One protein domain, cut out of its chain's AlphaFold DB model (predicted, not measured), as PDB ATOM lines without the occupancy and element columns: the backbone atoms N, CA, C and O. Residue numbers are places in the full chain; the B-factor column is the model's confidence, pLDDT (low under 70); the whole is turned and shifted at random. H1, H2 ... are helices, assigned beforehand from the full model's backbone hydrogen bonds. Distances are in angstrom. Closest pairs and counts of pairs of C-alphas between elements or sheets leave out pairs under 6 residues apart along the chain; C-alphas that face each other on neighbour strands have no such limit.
ATOM      1  N   ASN A  80     164.452 196.962  88.764       91.56
ATOM      2  CA  ASN A  80     164.011 195.645  88.303       91.56
ATOM      3  C   ASN A  80     162.738 195.133  89.005       91.56
ATOM      4  O   ASN A  80     162.376 193.977  88.801       91.56
ATOM      5  N   LEU A  81     162.099 195.934  89.863       94.31
ATOM      6  CA  LEU A  81     160.922 195.527  90.640       94.31
ATOM      7  C   LEU A  81     159.722 196.401  90.286       94.31
ATOM      8  O   LEU A  81     159.864 197.592  90.005       94.31
ATOM      9  N   SER A  82     158.529 195.818  90.336       95.44
ATOM     10  CA  SER A  82     157.291 196.587  90.208       95.44
ATOM     11  C   SER A  82     157.097 197.521  91.407       95.44
ATOM     12  O   SER A  82     157.630 197.304  92.503       95.44
ATOM     13  N   LYS A  83     156.314 198.587  91.211       91.81
ATOM     14  CA  LYS A  83     156.015 199.563  92.269       91.81
ATOM     15  C   LYS A  83     155.329 198.891  93.462       91.81
ATOM     16  O   LYS A  83     155.612 199.242  94.608       91.81
ATOM     17  N   GLU A  84     154.464 197.925  93.178       94.81
ATOM     18  CA  GLU A  84     153.717 197.127  94.144       94.81
ATOM     19  C   GLU A  84     154.663 196.270  94.998       94.81
ATOM     20  O   GLU A  84     154.607 196.341  96.225       94.81
ATOM     21  N   GLU A  85     155.613 195.562  94.378       93.69
ATOM     22  CA  GLU A  85     156.610 194.751  95.095       93.69
ATOM     23  C   GLU A  85     157.540 195.600  95.974       93.69
ATOM     24  O   GLU A  85     157.923 195.188  97.072       93.69
ATOM     25  N   ILE A  86     157.922 196.794  95.512       91.00
ATOM     26  CA  ILE A  86     158.744 197.717  96.311       91.00
ATOM     27  C   ILE A  86     157.971 198.159  97.555       91.00
ATOM     28  O   ILE A  86     158.538 198.192  98.651       91.00
ATOM     29  N   TRP A  87     156.687 198.490  97.398       91.81
ATOM     30  CA  TRP A  87     155.843 198.916  98.509       91.81
ATOM     31  C   TRP A  87     155.620 197.783  99.514       91.81
ATOM     32  O   TRP A  87     155.828 197.996 100.708       91.81
ATOM     33  N   GLU A  88     155.334 196.568  99.039       95.19
ATOM     34  CA  GLU A  88     155.191 195.377  99.885       95.19
ATOM     35  C   GLU A  88     156.478 195.083 100.674       95.19
ATOM     36  O   GLU A  88     156.434 194.858 101.887       95.19
ATOM     37  N   ARG A  89     157.657 195.172 100.039       93.31
ATOM     38  CA  ARG A  89     158.948 194.985 100.731       93.31
ATOM     39  C   ARG A  89     159.212 196.062 101.781       93.31
ATOM     40  O   ARG A  89     159.726 195.752 102.860       93.31
ATOM     41  N   LEU A  90     158.878 197.319 101.490       91.50
ATOM     42  CA  LEU A  90     159.013 198.416 102.453       91.50
ATOM     43  C   LEU A  90     158.041 198.256 103.628       91.50
ATOM     44  O   LEU A  90     158.434 198.459 104.779       91.50
ATOM     45  N   GLU A  91     156.799 197.852 103.371       94.00
ATOM     46  CA  GLU A  91     155.805 197.593 104.411       94.00
ATOM     47  C   GLU A  91     156.215 196.407 105.288       94.00
ATOM     48  O   GLU A  91     156.269 196.532 106.517       94.00
ATOM     49  N   GLN A  92     156.625 195.293 104.680       94.56
ATOM     50  CA  GLN A  92     157.131 194.126 105.397       94.56
ATOM     51  C   GLN A  92     158.342 194.489 106.266       94.56
ATOM     52  O   GLN A  92     158.445 194.056 107.419       94.56
ATOM     53  N   LYS A  93     159.245 195.336 105.756       91.88
ATOM     54  CA  LYS A  93     160.384 195.848 106.522       91.88
ATOM     55  C   LYS A  93     159.939 196.680 107.723       91.88
ATOM     56  O   LYS A  93     160.403 196.421 108.836       91.88
ATOM     57  N   ARG A  94     159.038 197.647 107.528       92.19
ATOM     58  CA  ARG A  94     158.482 198.466 108.620       92.19
ATOM     59  C   ARG A  94     157.814 197.590 109.672       92.19
ATOM     60  O   ARG A  94     158.067 197.762 110.863       92.19
ATOM     61  N   PHE A  95     157.042 196.594 109.248       96.06
ATOM     62  CA  PHE A  95     156.386 195.653 110.150       96.06
ATOM     63  C   PHE A  95     157.395 194.802 110.934       96.06
ATOM     64  O   PHE A  95     157.243 194.607 112.140       96.06
ATOM     65  N   ASN A  96     158.477 194.356 110.292       93.88
ATOM     66  CA  ASN A  96     159.568 193.639 110.955       93.88
ATOM     67  C   ASN A  96     160.326 194.521 111.960       93.88
ATOM     68  O   ASN A  96     160.680 194.051 113.045       93.88
ATOM     69  N   GLN A  97     160.546 195.801 111.645       93.19
ATOM     70  CA  GLN A  97     161.120 196.763 112.590       93.19
ATOM     71  C   GLN A  97     160.188 196.998 113.784       93.19
ATOM     72  O   GLN A  97     160.650 196.969 114.928       93.19
ATOM     73  N   LEU A  98     158.881 197.146 113.543       95.50
ATOM     74  CA  LEU A  98     157.877 197.315 114.594       95.50
ATOM     75  C   LEU A  98     157.811 196.080 115.505       95.50
ATOM     76  O   LEU A  98     157.850 196.212 116.727       95.50
ATOM     77  N   LYS A  99     157.815 194.872 114.922       95.44
ATOM     78  CA  LYS A  99     157.920 193.598 115.653       95.44
ATOM     79  C   LYS A  99     159.181 193.546 116.507       95.44
ATOM     80  O   LYS A  99     159.115 193.218 117.688       95.44
ATOM     81  N   LYS A 100     160.330 193.924 115.940       95.62
ATOM     82  CA  LYS A 100     161.603 193.966 116.668       95.62
ATOM     83  C   LYS A 100     161.565 194.953 117.834       95.62
ATOM     84  O   LYS A 100     162.073 194.642 118.911       95.62
ATOM     85  N   ALA A 101     160.972 196.128 117.641       95.38
ATOM     86  CA  ALA A 101     160.794 197.120 118.697       95.38
ATOM     87  C   ALA A 101     159.848 196.608 119.797       95.38
ATOM     88  O   ALA A 101     160.184 196.706 120.976       95.38
ATOM     89  N   ALA A 102     158.730 195.981 119.424       96.75
ATOM     90  CA  ALA A 102     157.768 195.402 120.359       96.75
ATOM     91  C   ALA A 102     158.382 194.271 121.204       96.75
ATOM     92  O   ALA A 102     158.251 194.282 122.425       96.75
ATOM     93  N   VAL A 103     159.121 193.343 120.587       97.00
ATOM     94  CA  VAL A 103     159.819 192.257 121.305       97.00
ATOM     95  C   VAL A 103     160.910 192.815 122.226       97.00
ATOM     96  O   VAL A 103     161.058 192.364 123.363       97.00
ATOM     97  N   ASN A 104     161.644 193.845 121.786       96.25
ATOM     98  CA  ASN A 104     162.606 194.536 122.647       96.25
ATOM     99  C   ASN A 104     161.936 195.179 123.863       96.25
ATOM    100  O   ASN A 104     162.445 195.016 124.974       96.25
ATOM    101  N   LEU A 105     160.802 195.849 123.658       97.00
ATOM    102  CA  LEU A 105     160.022 196.460 124.727       97.00
ATOM    103  C   LEU A 105     159.481 195.406 125.700       97.00
ATOM    104  O   LEU A 105     159.575 195.597 126.908       97.00
ATOM    105  N   GLN A 106     158.978 194.272 125.206       97.12
ATOM    106  CA  GLN A 106     158.542 193.161 126.059       97.12
ATOM    107  C   GLN A 106     159.692 192.614 126.914       97.12
ATOM    108  O   GLN A 106     159.503 192.384 128.108       97.12
ATOM    109  N   GLY A 107     160.890 192.465 126.337       96.56
ATOM    110  CA  GLY A 107     162.092 192.090 127.085       96.56
ATOM    111  C   GLY A 107     162.432 193.094 128.191       96.56
ATOM    112  O   GLY A 107     162.759 192.692 129.308       96.56
ATOM    113  N   ASP A 108     162.284 194.391 127.913       96.75
ATOM    114  CA  ASP A 108     162.509 195.455 128.896       96.75
ATOM    115  C   ASP A 108     161.416 195.494 129.978       96.75
ATOM    116  O   ASP A 108     161.711 195.784 131.138       96.75
ATOM    117  N   MET A 109     160.162 195.161 129.653       97.75
ATOM    118  CA  MET A 109     159.093 195.020 130.652       97.75
ATOM    119  C   MET A 109     159.380 193.867 131.615       97.75
ATOM    120  O   MET A 109     159.319 194.075 132.825       97.75
ATOM    121  N   ILE A 110     159.772 192.698 131.094       96.69
ATOM    122  CA  ILE A 110     160.148 191.535 131.914       96.69
ATOM    123  C   ILE A 110     161.331 191.884 132.825       96.69
ATOM    124  O   ILE A 110     161.278 191.629 134.026       96.69
ATOM    125  N   PHE A 111     162.368 192.530 132.280       96.19
ATOM    126  CA  PHE A 111     163.538 192.962 133.054       96.19
ATOM    127  C   PHE A 111     163.168 193.905 134.213       96.19
ATOM    128  O   PHE A 111     163.735 193.812 135.299       96.19
ATOM    129  N   ASN A 112     162.187 194.785 133.997       96.56
ATOM    130  CA  ASN A 112     161.688 195.728 134.999       96.56
ATOM    131  C   ASN A 112     160.549 195.162 135.871       96.56
ATOM    132  O   ASN A 112     159.865 195.942 136.534       96.56
ATOM    133  N   GLN A 113     160.319 193.843 135.857       96.62
ATOM    134  CA  GLN A 113     159.261 193.171 136.628       96.62
ATOM    135  C   GLN A 113     157.849 193.735 136.353       96.62
ATOM    136  O   GLN A 113     156.986 193.783 137.232       96.62
ATOM    137  N   ARG A 114     157.601 194.181 135.116       97.88
ATOM    138  CA  ARG A 114     156.293 194.630 134.618       97.88
ATOM    139  C   ARG A 114     155.698 193.587 133.687       97.88
ATOM    140  O   ARG A 114     156.413 192.868 132.991       97.88
ATOM    141  N   CYS A 115     154.372 193.525 133.639       97.88
ATOM    142  CA  CYS A 115     153.662 192.596 132.774       97.88
ATOM    143  C   CYS A 115     153.966 192.898 131.291       97.88
ATOM    144  O   CYS A 115     153.626 193.985 130.825       97.88
ATOM    145  N   PRO A 116     154.508 191.957 130.496       97.12
ATOM    146  CA  PRO A 116     154.745 192.189 129.067       97.12
ATOM    147  C   PRO A 116     153.454 192.290 128.233       97.12
ATOM    148  O   PRO A 116     153.512 192.732 127.090       97.12
ATOM    149  N   LYS A 117     152.295 191.891 128.786       97.06
ATOM    150  CA  LYS A 117     150.987 191.931 128.107       97.06
ATOM    151  C   LYS A 117     150.247 193.260 128.308       97.06
ATOM    152  O   LYS A 117     149.644 193.755 127.369       97.06
ATOM    153  N   CYS A 118     150.286 193.843 129.513       97.50
ATOM    154  CA  CYS A 118     149.589 195.106 129.820       97.50
ATOM    155  C   CYS A 118     150.474 196.231 130.367       97.50
ATOM    156  O   CYS A 118     149.950 197.292 130.688       97.50
ATOM    157  N   THR A 119     151.789 196.038 130.505       97.44
ATOM    158  CA  THR A 119     152.788 197.015 131.008       97.44
ATOM    159  C   THR A 119     152.634 197.468 132.473       97.44
ATOM    160  O   THR A 119     153.503 198.164 133.016       97.44
ATOM    161  N   LEU A 120     151.566 197.036 133.151       97.88
ATOM    162  CA  LEU A 120     151.323 197.281 134.574       97.88
ATOM    163  C   LEU A 120     152.241 196.429 135.463       97.88
ATOM    164  O   LEU A 120     152.717 195.364 135.062       97.88
ATOM    165  N   GLN A 121     152.486 196.904 136.682       97.44
ATOM    166  CA  GLN A 121     153.191 196.146 137.717       97.44
ATOM    167  C   GLN A 121     152.213 195.165 138.394       97.44
ATOM    168  O   GLN A 121     151.050 195.534 138.569       97.44
ATOM    169  N   PRO A 122     152.633 193.939 138.755       97.62
ATOM    170  CA  PRO A 122     151.791 193.025 139.524       97.62
ATOM    171  C   PRO A 122     151.347 193.611 140.877       97.62
ATOM    172  O   PRO A 122     152.111 194.375 141.473       97.62
ATOM    173  N   PRO A 123     150.153 193.237 141.381       97.88
ATOM    174  CA  PRO A 123     149.195 192.320 140.758       97.88
ATOM    175  C   PRO A 123     148.474 192.955 139.556       97.88
ATOM    176  O   PRO A 123     148.079 194.118 139.576       97.88
ATOM    177  N   CYS A 124     148.285 192.179 138.490       98.06
ATOM    178  CA  CYS A 124     147.532 192.584 137.302       98.06
ATOM    179  C   CYS A 124     146.699 191.408 136.768       98.06
ATOM    180  O   CYS A 124     146.895 190.271 137.185       98.06
ATOM    181  N   LYS A 125     145.815 191.645 135.786       98.31
ATOM    182  CA  LYS A 125     144.948 190.598 135.197       98.31
ATOM    183  C   LYS A 125     145.712 189.374 134.655       98.31
ATOM    184  O   LYS A 125     145.132 188.308 134.515       98.31
ATOM    185  N   HIS A 126     146.992 189.533 134.318       98.19
ATOM    186  CA  HIS A 126     147.810 188.480 133.712       98.19
ATOM    187  C   HIS A 126     148.743 187.768 134.695       98.19
ATOM    188  O   HIS A 126     149.124 186.638 134.423       98.19
ATOM    189  N   TYR A 127     149.147 188.442 135.774       98.00
ATOM    190  CA  TYR A 127     150.133 187.942 136.731       98.00
ATOM    191  C   TYR A 127     149.773 188.428 138.124       98.00
ATOM    192  O   TYR A 127     149.602 189.636 138.334       98.00
ATOM    193  N   GLN A 128     149.705 187.497 139.070       98.12
ATOM    194  CA  GLN A 128     149.372 187.818 140.454       98.12
ATOM    195  C   GLN A 128     150.568 188.420 141.201       98.12
ATOM    196  O   GLN A 128     150.385 189.296 142.042       98.12
ATOM    197  N   SER A 129     151.791 188.011 140.856       98.06
ATOM    198  CA  SER A 129     153.018 188.501 141.486       98.06
ATOM    199  C   SER A 129     154.154 188.727 140.480       98.06
ATOM    200  O   SER A 129     154.088 188.301 139.321       98.06
ATOM    201  N   SER A 130     155.206 189.427 140.915       96.75
ATOM    202  CA  SER A 130     156.445 189.621 140.146       96.75
ATOM    203  C   SER A 130     157.190 188.313 139.895       96.75
ATOM    204  O   SER A 130     157.807 188.148 138.845       96.75
ATOM    205  N   GLU A 131     157.104 187.360 140.821       96.06
ATOM    206  CA  GLU A 131     157.766 186.057 140.724       96.06
ATOM    207  C   GLU A 131     157.217 185.248 139.552       96.06
ATOM    208  O   GLU A 131     157.995 184.631 138.825       96.06
ATOM    209  N   GLN A 132     155.904 185.314 139.312       97.31
ATOM    210  CA  GLN A 132     155.280 184.642 138.172       97.31
ATOM    211  C   GLN A 132     155.811 185.195 136.837       97.31
ATOM    212  O   GLN A 132     156.095 184.429 135.917       97.31
ATOM    213  N   ILE A 133     156.046 186.513 136.750       97.31
ATOM    214  CA  ILE A 133     156.684 187.137 135.577       97.31
ATOM    215  C   ILE A 133     158.117 186.633 135.403       97.31
ATOM    216  O   ILE A 133     158.539 186.398 134.275       97.31
ATOM    217  N   ILE A 134     158.876 186.477 136.488       96.25
ATOM    218  CA  ILE A 134     160.264 186.002 136.419       96.25
ATOM    219  C   ILE A 134     160.304 184.548 135.930       96.25
ATOM    220  O   ILE A 134     161.087 184.227 135.033       96.25
ATOM    221  N   GLN A 135     159.429 183.693 136.465       95.81
ATOM    222  CA  GLN A 135     159.326 182.285 136.079       95.81
ATOM    223  C   GLN A 135     158.926 182.138 134.605       95.81
ATOM    224  O   GLN A 135     159.685 181.564 133.819       95.81
ATOM    225  N   GLU A 136     157.802 182.734 134.194       96.69
ATOM    226  CA  GLU A 136     157.338 182.681 132.799       96.69
ATOM    227  C   GLU A 136     158.274 183.442 131.846       96.69
ATOM    228  O   GLU A 136     158.473 183.039 130.698       96.69
ATOM    229  N   GLY A 137     158.919 184.508 132.323       95.50
ATOM    230  CA  GLY A 137     159.862 185.330 131.566       95.50
ATOM    231  C   GLY A 137     161.047 184.530 131.028       95.50
ATOM    232  O   GLY A 137     161.462 184.745 129.887       95.50
ATOM    233  N   THR A 138     161.553 183.555 131.792       95.00
ATOM    234  CA  THR A 138     162.630 182.670 131.312       95.00
ATOM    235  C   THR A 138     162.200 181.798 130.132       95.00
ATOM    236  O   THR A 138     163.017 181.555 129.239       95.00
ATOM    237  N   HIS A 139     160.935 181.367 130.090       96.50
ATOM    238  CA  HIS A 139     160.367 180.601 128.982       96.50
ATOM    239  C   HIS A 139     160.057 181.507 127.780       96.50
ATOM    240  O   HIS A 139     160.457 181.197 126.658       96.50
ATOM    241  N   LEU A 140     159.451 182.678 128.013       96.06
ATOM    242  CA  LEU A 140     159.152 183.673 126.973       96.06
ATOM    243  C   LEU A 140     160.411 184.091 126.202       96.06
ATOM    244  O   LEU A 140     160.434 184.052 124.974       96.06
ATOM    245  N   ILE A 141     161.505 184.390 126.906       96.38
ATOM    246  CA  ILE A 141     162.779 184.801 126.288       96.38
ATOM    247  C   ILE A 141     163.444 183.658 125.495       96.38
ATOM    248  O   ILE A 141     164.336 183.884 124.667       96.38
ATOM    249  N   GLN A 142     163.042 182.407 125.730       95.81
ATOM    250  CA  GLN A 142     163.529 181.258 124.970       95.81
ATOM    251  C   GLN A 142     162.758 180.994 123.678       95.81
ATOM    252  O   GLN A 142     163.321 180.323 122.805       95.81
ATOM    253  N   GLN A 143     161.557 181.561 123.528       96.94
ATOM    254  CA  GLN A 143     160.737 181.426 122.326       96.94
ATOM    255  C   GLN A 143     161.448 181.972 121.081       96.94
ATOM    256  O   GLN A 143     162.266 182.896 121.141       96.94
ATOM    257  N   GLN A 144     161.116 181.401 119.921       96.75
ATOM    258  CA  GLN A 144     161.764 181.711 118.644       96.75
ATOM    259  C   GLN A 144     161.670 183.200 118.275       96.75
ATOM    260  O   GLN A 144     162.649 183.764 117.790       96.75
ATOM    261  N   GLN A 145     160.552 183.861 118.588       94.75
ATOM    262  CA  GLN A 145     160.349 185.291 118.319       94.75
ATOM    263  C   GLN A 145     161.387 186.169 119.039       94.75
ATOM    264  O   GLN A 145     161.978 187.067 118.437       94.75
ATOM    265  N   PHE A 146     161.692 185.862 120.304       95.69
ATOM    266  CA  PHE A 146     162.749 186.551 121.048       95.69
ATOM    267  C   PHE A 146     164.136 186.228 120.498       95.69
ATOM    268  O   PHE A 146     164.981 187.116 120.420       95.69
ATOM    269  N   ARG A 147     164.384 184.987 120.063       94.69
ATOM    270  CA  ARG A 147     165.674 184.614 119.457       94.69
ATOM    271  C   ARG A 147     165.949 185.348 118.145       94.69
ATOM    272  O   ARG A 147     167.098 185.681 117.885       94.69
ATOM    273  N   GLN A 148     164.916 185.578 117.337       95.38
ATOM    274  CA  GLN A 148     165.042 186.248 116.040       95.38
ATOM    275  C   GLN A 148     165.203 187.766 116.178       95.38
ATOM    276  O   GLN A 148     165.950 188.380 115.417       95.38
ATOM    277  N   HIS A 149     164.510 188.384 117.137       95.19
ATOM    278  CA  HIS A 149     164.413 189.844 117.208       95.19
ATOM    279  C   HIS A 149     165.267 190.495 118.305       95.19
ATOM    280  O   HIS A 149     165.625 191.673 118.183       95.19
ATOM    281  N   LEU A 150     165.629 189.760 119.360       94.69
ATOM    282  CA  LEU A 150     166.489 190.254 120.434       94.69
ATOM    283  C   LEU A 150     167.956 189.903 120.155       94.69
ATOM    284  O   LEU A 150     168.272 188.805 119.702       94.69
ATOM    285  N   SER A 151     168.884 190.811 120.471       95.00
ATOM    286  CA  SER A 151     170.308 190.500 120.311       95.00
ATOM    287  C   SER A 151     170.742 189.393 121.290       95.00
ATOM    288  O   SER A 151     170.305 189.409 122.448       95.00
ATOM    289  N   PRO A 152     171.638 188.464 120.890       95.62
ATOM    290  CA  PRO A 152     172.099 187.381 121.764       95.62
ATOM    291  C   PRO A 152     172.647 187.882 123.107       95.62
ATOM    292  O   PRO A 152     172.311 187.334 124.153       95.62
ATOM    293  N   LYS A 153     173.393 188.998 123.089       96.19
ATOM    294  CA  LYS A 153     173.921 189.649 124.298       96.19
ATOM    295  C   LYS A 153     172.810 190.162 125.219       96.19
ATOM    296  O   LYS A 153     172.866 189.927 126.420       96.19
ATOM    297  N   LYS A 154     171.790 190.849 124.681       94.88
ATOM    298  CA  LYS A 154     170.667 191.350 125.496       94.88
ATOM    299  C   LYS A 154     169.885 190.180 126.097       94.88
ATOM    300  O   LYS A 154     169.542 190.217 127.273       94.88
ATOM    301  N   ARG A 155     169.674 189.118 125.319       95.75
ATOM    302  CA  ARG A 155     169.007 187.888 125.765       95.75
ATOM    303  C   ARG A 155     169.748 187.220 126.924       95.75
ATOM    304  O   ARG A 155     169.120 186.868 127.917       95.75
ATOM    305  N   GLU A 156     171.066 187.075 126.812       96.62
ATOM    306  CA  GLU A 156     171.908 186.494 127.861       96.62
ATOM    307  C   GLU A 156     171.886 187.333 129.145       96.62
ATOM    308  O   GLU A 156     171.715 186.780 130.230       96.62
ATOM    309  N   VAL A 157     171.972 188.663 129.023       96.56
ATOM    310  CA  VAL A 157     171.878 189.580 130.170       96.56
ATOM    311  C   VAL A 157     170.535 189.431 130.881       96.56
ATOM    312  O   VAL A 157     170.527 189.253 132.097       96.56
ATOM    313  N   ILE A 158     169.412 189.437 130.152       95.62
ATOM    314  CA  ILE A 158     168.091 189.294 130.781       95.62
ATOM    315  C   ILE A 158     167.959 187.914 131.443       95.62
ATOM    316  O   ILE A 158     167.537 187.838 132.592       95.62
ATOM    317  N   LEU A 159     168.370 186.827 130.776       96.81
ATOM    318  CA  LEU A 159     168.323 185.479 131.363       96.81
ATOM    319  C   LEU A 159     169.180 185.362 132.627       96.81
ATOM    320  O   LEU A 159     168.748 184.744 133.599       96.81
ATOM    321  N   LYS A 160     170.377 185.958 132.632       97.19
ATOM    322  CA  LYS A 160     171.243 185.992 133.813       97.19
ATOM    323  C   LYS A 160     170.567 186.743 134.958       97.19
ATOM    324  O   LYS A 160     170.456 186.196 136.049       97.19
ATOM    325  N   THR A 161     170.045 187.942 134.697       95.56
ATOM    326  CA  THR A 161     169.354 188.739 135.717       95.56
ATOM    327  C   THR A 161     168.119 188.030 136.271       95.56
ATOM    328  O   THR A 161     167.911 188.057 137.480       95.56
ATOM    329  N   LEU A 162     167.330 187.352 135.433       95.50
ATOM    330  CA  LEU A 162     166.174 186.578 135.897       95.50
ATOM    331  C   LEU A 162     166.587 185.408 136.799       95.50
ATOM    332  O   LEU A 162     165.977 185.207 137.846       95.50
ATOM    333  N   ARG A 163     167.651 184.673 136.446       96.38
ATOM    334  CA  ARG A 163     168.190 183.595 137.298       96.38
ATOM    335  C   ARG A 163     168.719 184.124 138.629       96.38
ATOM    336  O   ARG A 163     168.482 183.505 139.662       96.38
ATOM    337  N   ASP A 164     169.410 185.261 138.613       95.69
ATOM    338  CA  ASP A 164     169.934 185.887 139.828       95.69
ATOM    339  C   ASP A 164     168.790 186.363 140.742       95.69
ATOM    340  O   ASP A 164     168.839 186.135 141.949       95.69
ATOM    341  N   GLN A 165     167.717 186.935 140.177       94.75
ATOM    342  CA  GLN A 165     166.507 187.292 140.932       94.75
ATOM    343  C   GLN A 165     165.804 186.056 141.507       94.75
ATOM    344  O   GLN A 165     165.401 186.064 142.669       94.75
ATOM    345  N   GLN A 166     165.710 184.968 140.739       94.50
ATOM    346  CA  GLN A 166     165.124 183.714 141.214       94.50
ATOM    347  C   GLN A 166     165.920 183.121 142.391       94.50
ATOM    348  O   GLN A 166     165.323 182.710 143.385       94.50
ATOM    349  N   ARG A 167     167.260 183.138 142.323       96.25
ATOM    350  CA  ARG A 167     168.134 182.711 143.432       96.25
ATOM    351  C   ARG A 167     168.001 183.612 144.656       96.25
ATOM    352  O   ARG A 167     167.939 183.103 145.769       96.25
ATOM    353  N   ALA A 168     167.941 184.930 144.467       94.88
ATOM    354  CA  ALA A 168     167.764 185.873 145.571       94.88
ATOM    355  C   ALA A 168     166.441 185.629 146.315       94.88
ATOM    356  O   ALA A 168     166.429 185.590 147.545       94.88
ATOM    357  N   ASN A 169     165.355 185.380 145.579       93.56
ATOM    358  CA  ASN A 169     164.061 185.045 146.170       93.56
ATOM    359  C   ASN A 169     164.096 183.697 146.905       93.56
ATOM    360  O   ASN A 169     163.542 183.585 147.996       93.56
ATOM    361  N   GLN A 170     164.793 182.694 146.360       94.69
ATOM    362  CA  GLN A 170     164.970 181.401 147.026       94.69
ATOM    363  C   GLN A 170     165.767 181.528 148.334       94.69
ATOM    364  O   GLN A 170     165.355 180.965 149.345       94.69
ATOM    365  N   MET A 171     166.854 182.308 148.348       95.44
ATOM    366  CA  MET A 171     167.623 182.560 149.574       95.44
ATOM    367  C   MET A 171     166.805 183.324 150.618       95.44
ATOM    368  O   MET A 171     166.913 183.043 151.805       95.44
ATOM    369  N   LEU A 172     165.955 184.268 150.202       95.19
ATOM    370  CA  LEU A 172     165.098 185.006 151.131       95.19
ATOM    371  C   LEU A 172     164.052 184.096 151.798       95.19
ATOM    372  O   LEU A 172     163.785 184.254 152.987       95.19
ATOM    373  N   LEU A 173     163.513 183.123 151.057       94.38
ATOM    374  CA  LEU A 173     162.625 182.079 151.583       94.38
ATOM    375  C   LEU A 173     163.348 181.106 152.526       94.38
ATOM    376  O   LEU A 173     162.791 180.726 153.550       94.38
ATOM    377  N   GLN A 174     164.584 180.713 152.213       94.69
ATOM    378  CA  GLN A 174     165.383 179.865 153.107       94.69
ATOM    379  C   GLN A 174     165.736 180.602 154.403       94.69
ATOM    380  O   GLN A 174     165.490 180.086 155.489       94.69
ATOM    381  N   ASN A 175     166.194 181.851 154.299       95.62
ATOM    382  CA  ASN A 175     166.510 182.677 155.463       95.62
ATOM    383  C   ASN A 175     165.275 182.923 156.342       95.62
ATOM    384  O   ASN A 175     165.391 182.947 157.564       95.62
ATOM    385  N   SER A 176     164.086 183.105 155.755       95.56
ATOM    386  CA  SER A 176     162.867 183.273 156.552       95.56
ATOM    387  C   SER A 176     162.470 181.985 157.277       95.56
ATOM    388  O   SER A 176     162.071 182.052 158.438       95.56
ATOM    389  N   GLN A 177     162.645 180.818 156.650       94.69
ATOM    390  CA  GLN A 177     162.435 179.523 157.305       94.69
ATOM    391  C   GLN A 177     163.432 179.286 158.444       94.69
ATOM    392  O   GLN A 177     163.022 178.843 159.514       94.69
ATOM    393  N   GLU A 178     164.706 179.637 158.263       94.75
ATOM    394  CA  GLU A 178     165.716 179.547 159.325       94.75
ATOM    395  C   GLU A 178     165.394 180.472 160.503       94.75
ATOM    396  O   GLU A 178     165.514 180.066 161.658       94.75
ATOM    397  N   VAL A 179     164.937 181.701 160.242       94.75
ATOM    398  CA  VAL A 179     164.512 182.629 161.303       94.75
ATOM    399  C   VAL A 179     163.313 182.068 162.069       94.75
ATOM    400  O   VAL A 179     163.321 182.097 163.300       94.75
ATOM    401  N   ILE A 180     162.320 181.507 161.369       94.88
ATOM    402  CA  ILE A 180     161.158 180.870 162.006       94.88
ATOM    403  C   ILE A 180     161.602 179.659 162.839       94.88
ATOM    404  O   ILE A 180     161.204 179.539 163.997       94.88
ATOM    405  N   MET A 181     162.471 178.797 162.304       93.00
ATOM    406  CA  MET A 181     162.971 177.614 163.014       93.00
ATOM    407  C   MET A 181     163.783 178.000 164.261       93.00
ATOM    408  O   MET A 181     163.588 177.427 165.333       93.00
ATOM    409  N   ASN A 182     164.631 179.027 164.164       93.50
ATOM    410  CA  ASN A 182     165.389 179.548 165.301       93.50
ATOM    411  C   ASN A 182     164.483 180.190 166.364       93.50
ATOM    412  O   ASN A 182     164.739 180.032 167.559       93.50
ATOM    413  N   GLN A 183     163.408 180.872 165.959       90.50
ATOM    414  CA  GLN A 183     162.444 181.462 166.891       90.50
ATOM    415  C   GLN A 183     161.631 180.389 167.633       90.50
ATOM    416  O   GLN A 183     161.408 180.509 168.843       90.50
ATOM    417  N   VAL A 184     161.243 179.310 166.945       90.88
ATOM    418  CA  VAL A 184     160.581 178.154 167.570       90.88
ATOM    419  C   VAL A 184     161.523 177.464 168.564       90.88
ATOM    420  O   VAL A 184     161.123 177.220 169.703       90.88
ATOM    421  N   ASN A 185     162.791 177.248 168.199       89.50
ATOM    422  CA  ASN A 185     163.776 176.628 169.093       89.50
ATOM    423  C   ASN A 185     164.073 177.480 170.342       89.50
ATOM    424  O   ASN A 185     164.146 176.941 171.446       89.50
ATOM    425  N   GLN A 186     164.180 178.808 170.220       82.19
ATOM    426  CA  GLN A 186     164.355 179.681 171.393       82.19
ATOM    427  C   GLN A 186     163.136 179.666 172.327       82.19
ATOM    428  O   GLN A 186     163.288 179.749 173.548       82.19
ATOM    429  N   SER A 187     161.932 179.517 171.772       80.69
ATOM    430  CA  SER A 187     160.696 179.479 172.561       80.69
ATOM    431  C   SER A 187     160.600 178.221 173.436       80.69
ATOM    432  O   SER A 187     160.085 178.302 174.549       80.69
TER     433      SER A 187
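Overview. This is residues 80 to 187 of the 662 residues of an uncharacterized protein of Stylonychia lemnae (UniProt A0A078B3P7). Two long helices, H1 and H4, run the same way and overlap only near the end of H1 and the start of H4, where the short helices H2 and H3 and the loop of residues 112 to 129 join them in a small body. From this body residues 80 to 95 stick out at one end and residues 170 to 187 at the other, and these two arms make the length. The printed part has 108 residues with four named helices, H1 to H4 in order, and no named strand: all helix. It is extended, with a radius of gyration of the C-alphas of 20.7 A and spans of 85 by 29 by 16 A.

Arrangement. Begin with H1, residues 83 to 111, and H2, residues 130 to 140: they form a helical hairpin and only just touch, with 3 pairs of C-alphas within 8 A, the closest those of Ile 110 and Gly 137 at 6.2 A. They run opposite ways at a steep tilt of 39 degrees. H3, residues 144 to 149, touches H1 at residues 99 to 104 alone, about perpendicular at 73 degrees; the closest C-alphas are Lys 100 and His 149, 5.0 A apart. H4, residues 152 to 187, touches H2 with residues 159 to 166 alone, closest at the C-alphas of Ile 134 and Leu 162, 6.0 A. H1, H2 and H4 form an up and down bundle, each running against the one before. In H1, H3 and H4 every O i to N i+4 pair is within hydrogen-bond range; in H2, 6 of 7.

Along the chain. Find C-alpha 83 at (156.015, 199.563, 92.269); from there H1 runs 42.0 A to Phe 111. H4 runs 52.7 A from Pro 152 to C-alpha 187 at (160.696, 179.479, 172.561).

Size, cuts and confidence. The C-alphas of Asn 80 and Ser 187, the two farthest apart, are 85.9 A from each other. The link from H1 to H2 is long, and the printed part has no cut. No printed residue is under 70 in pLDDT.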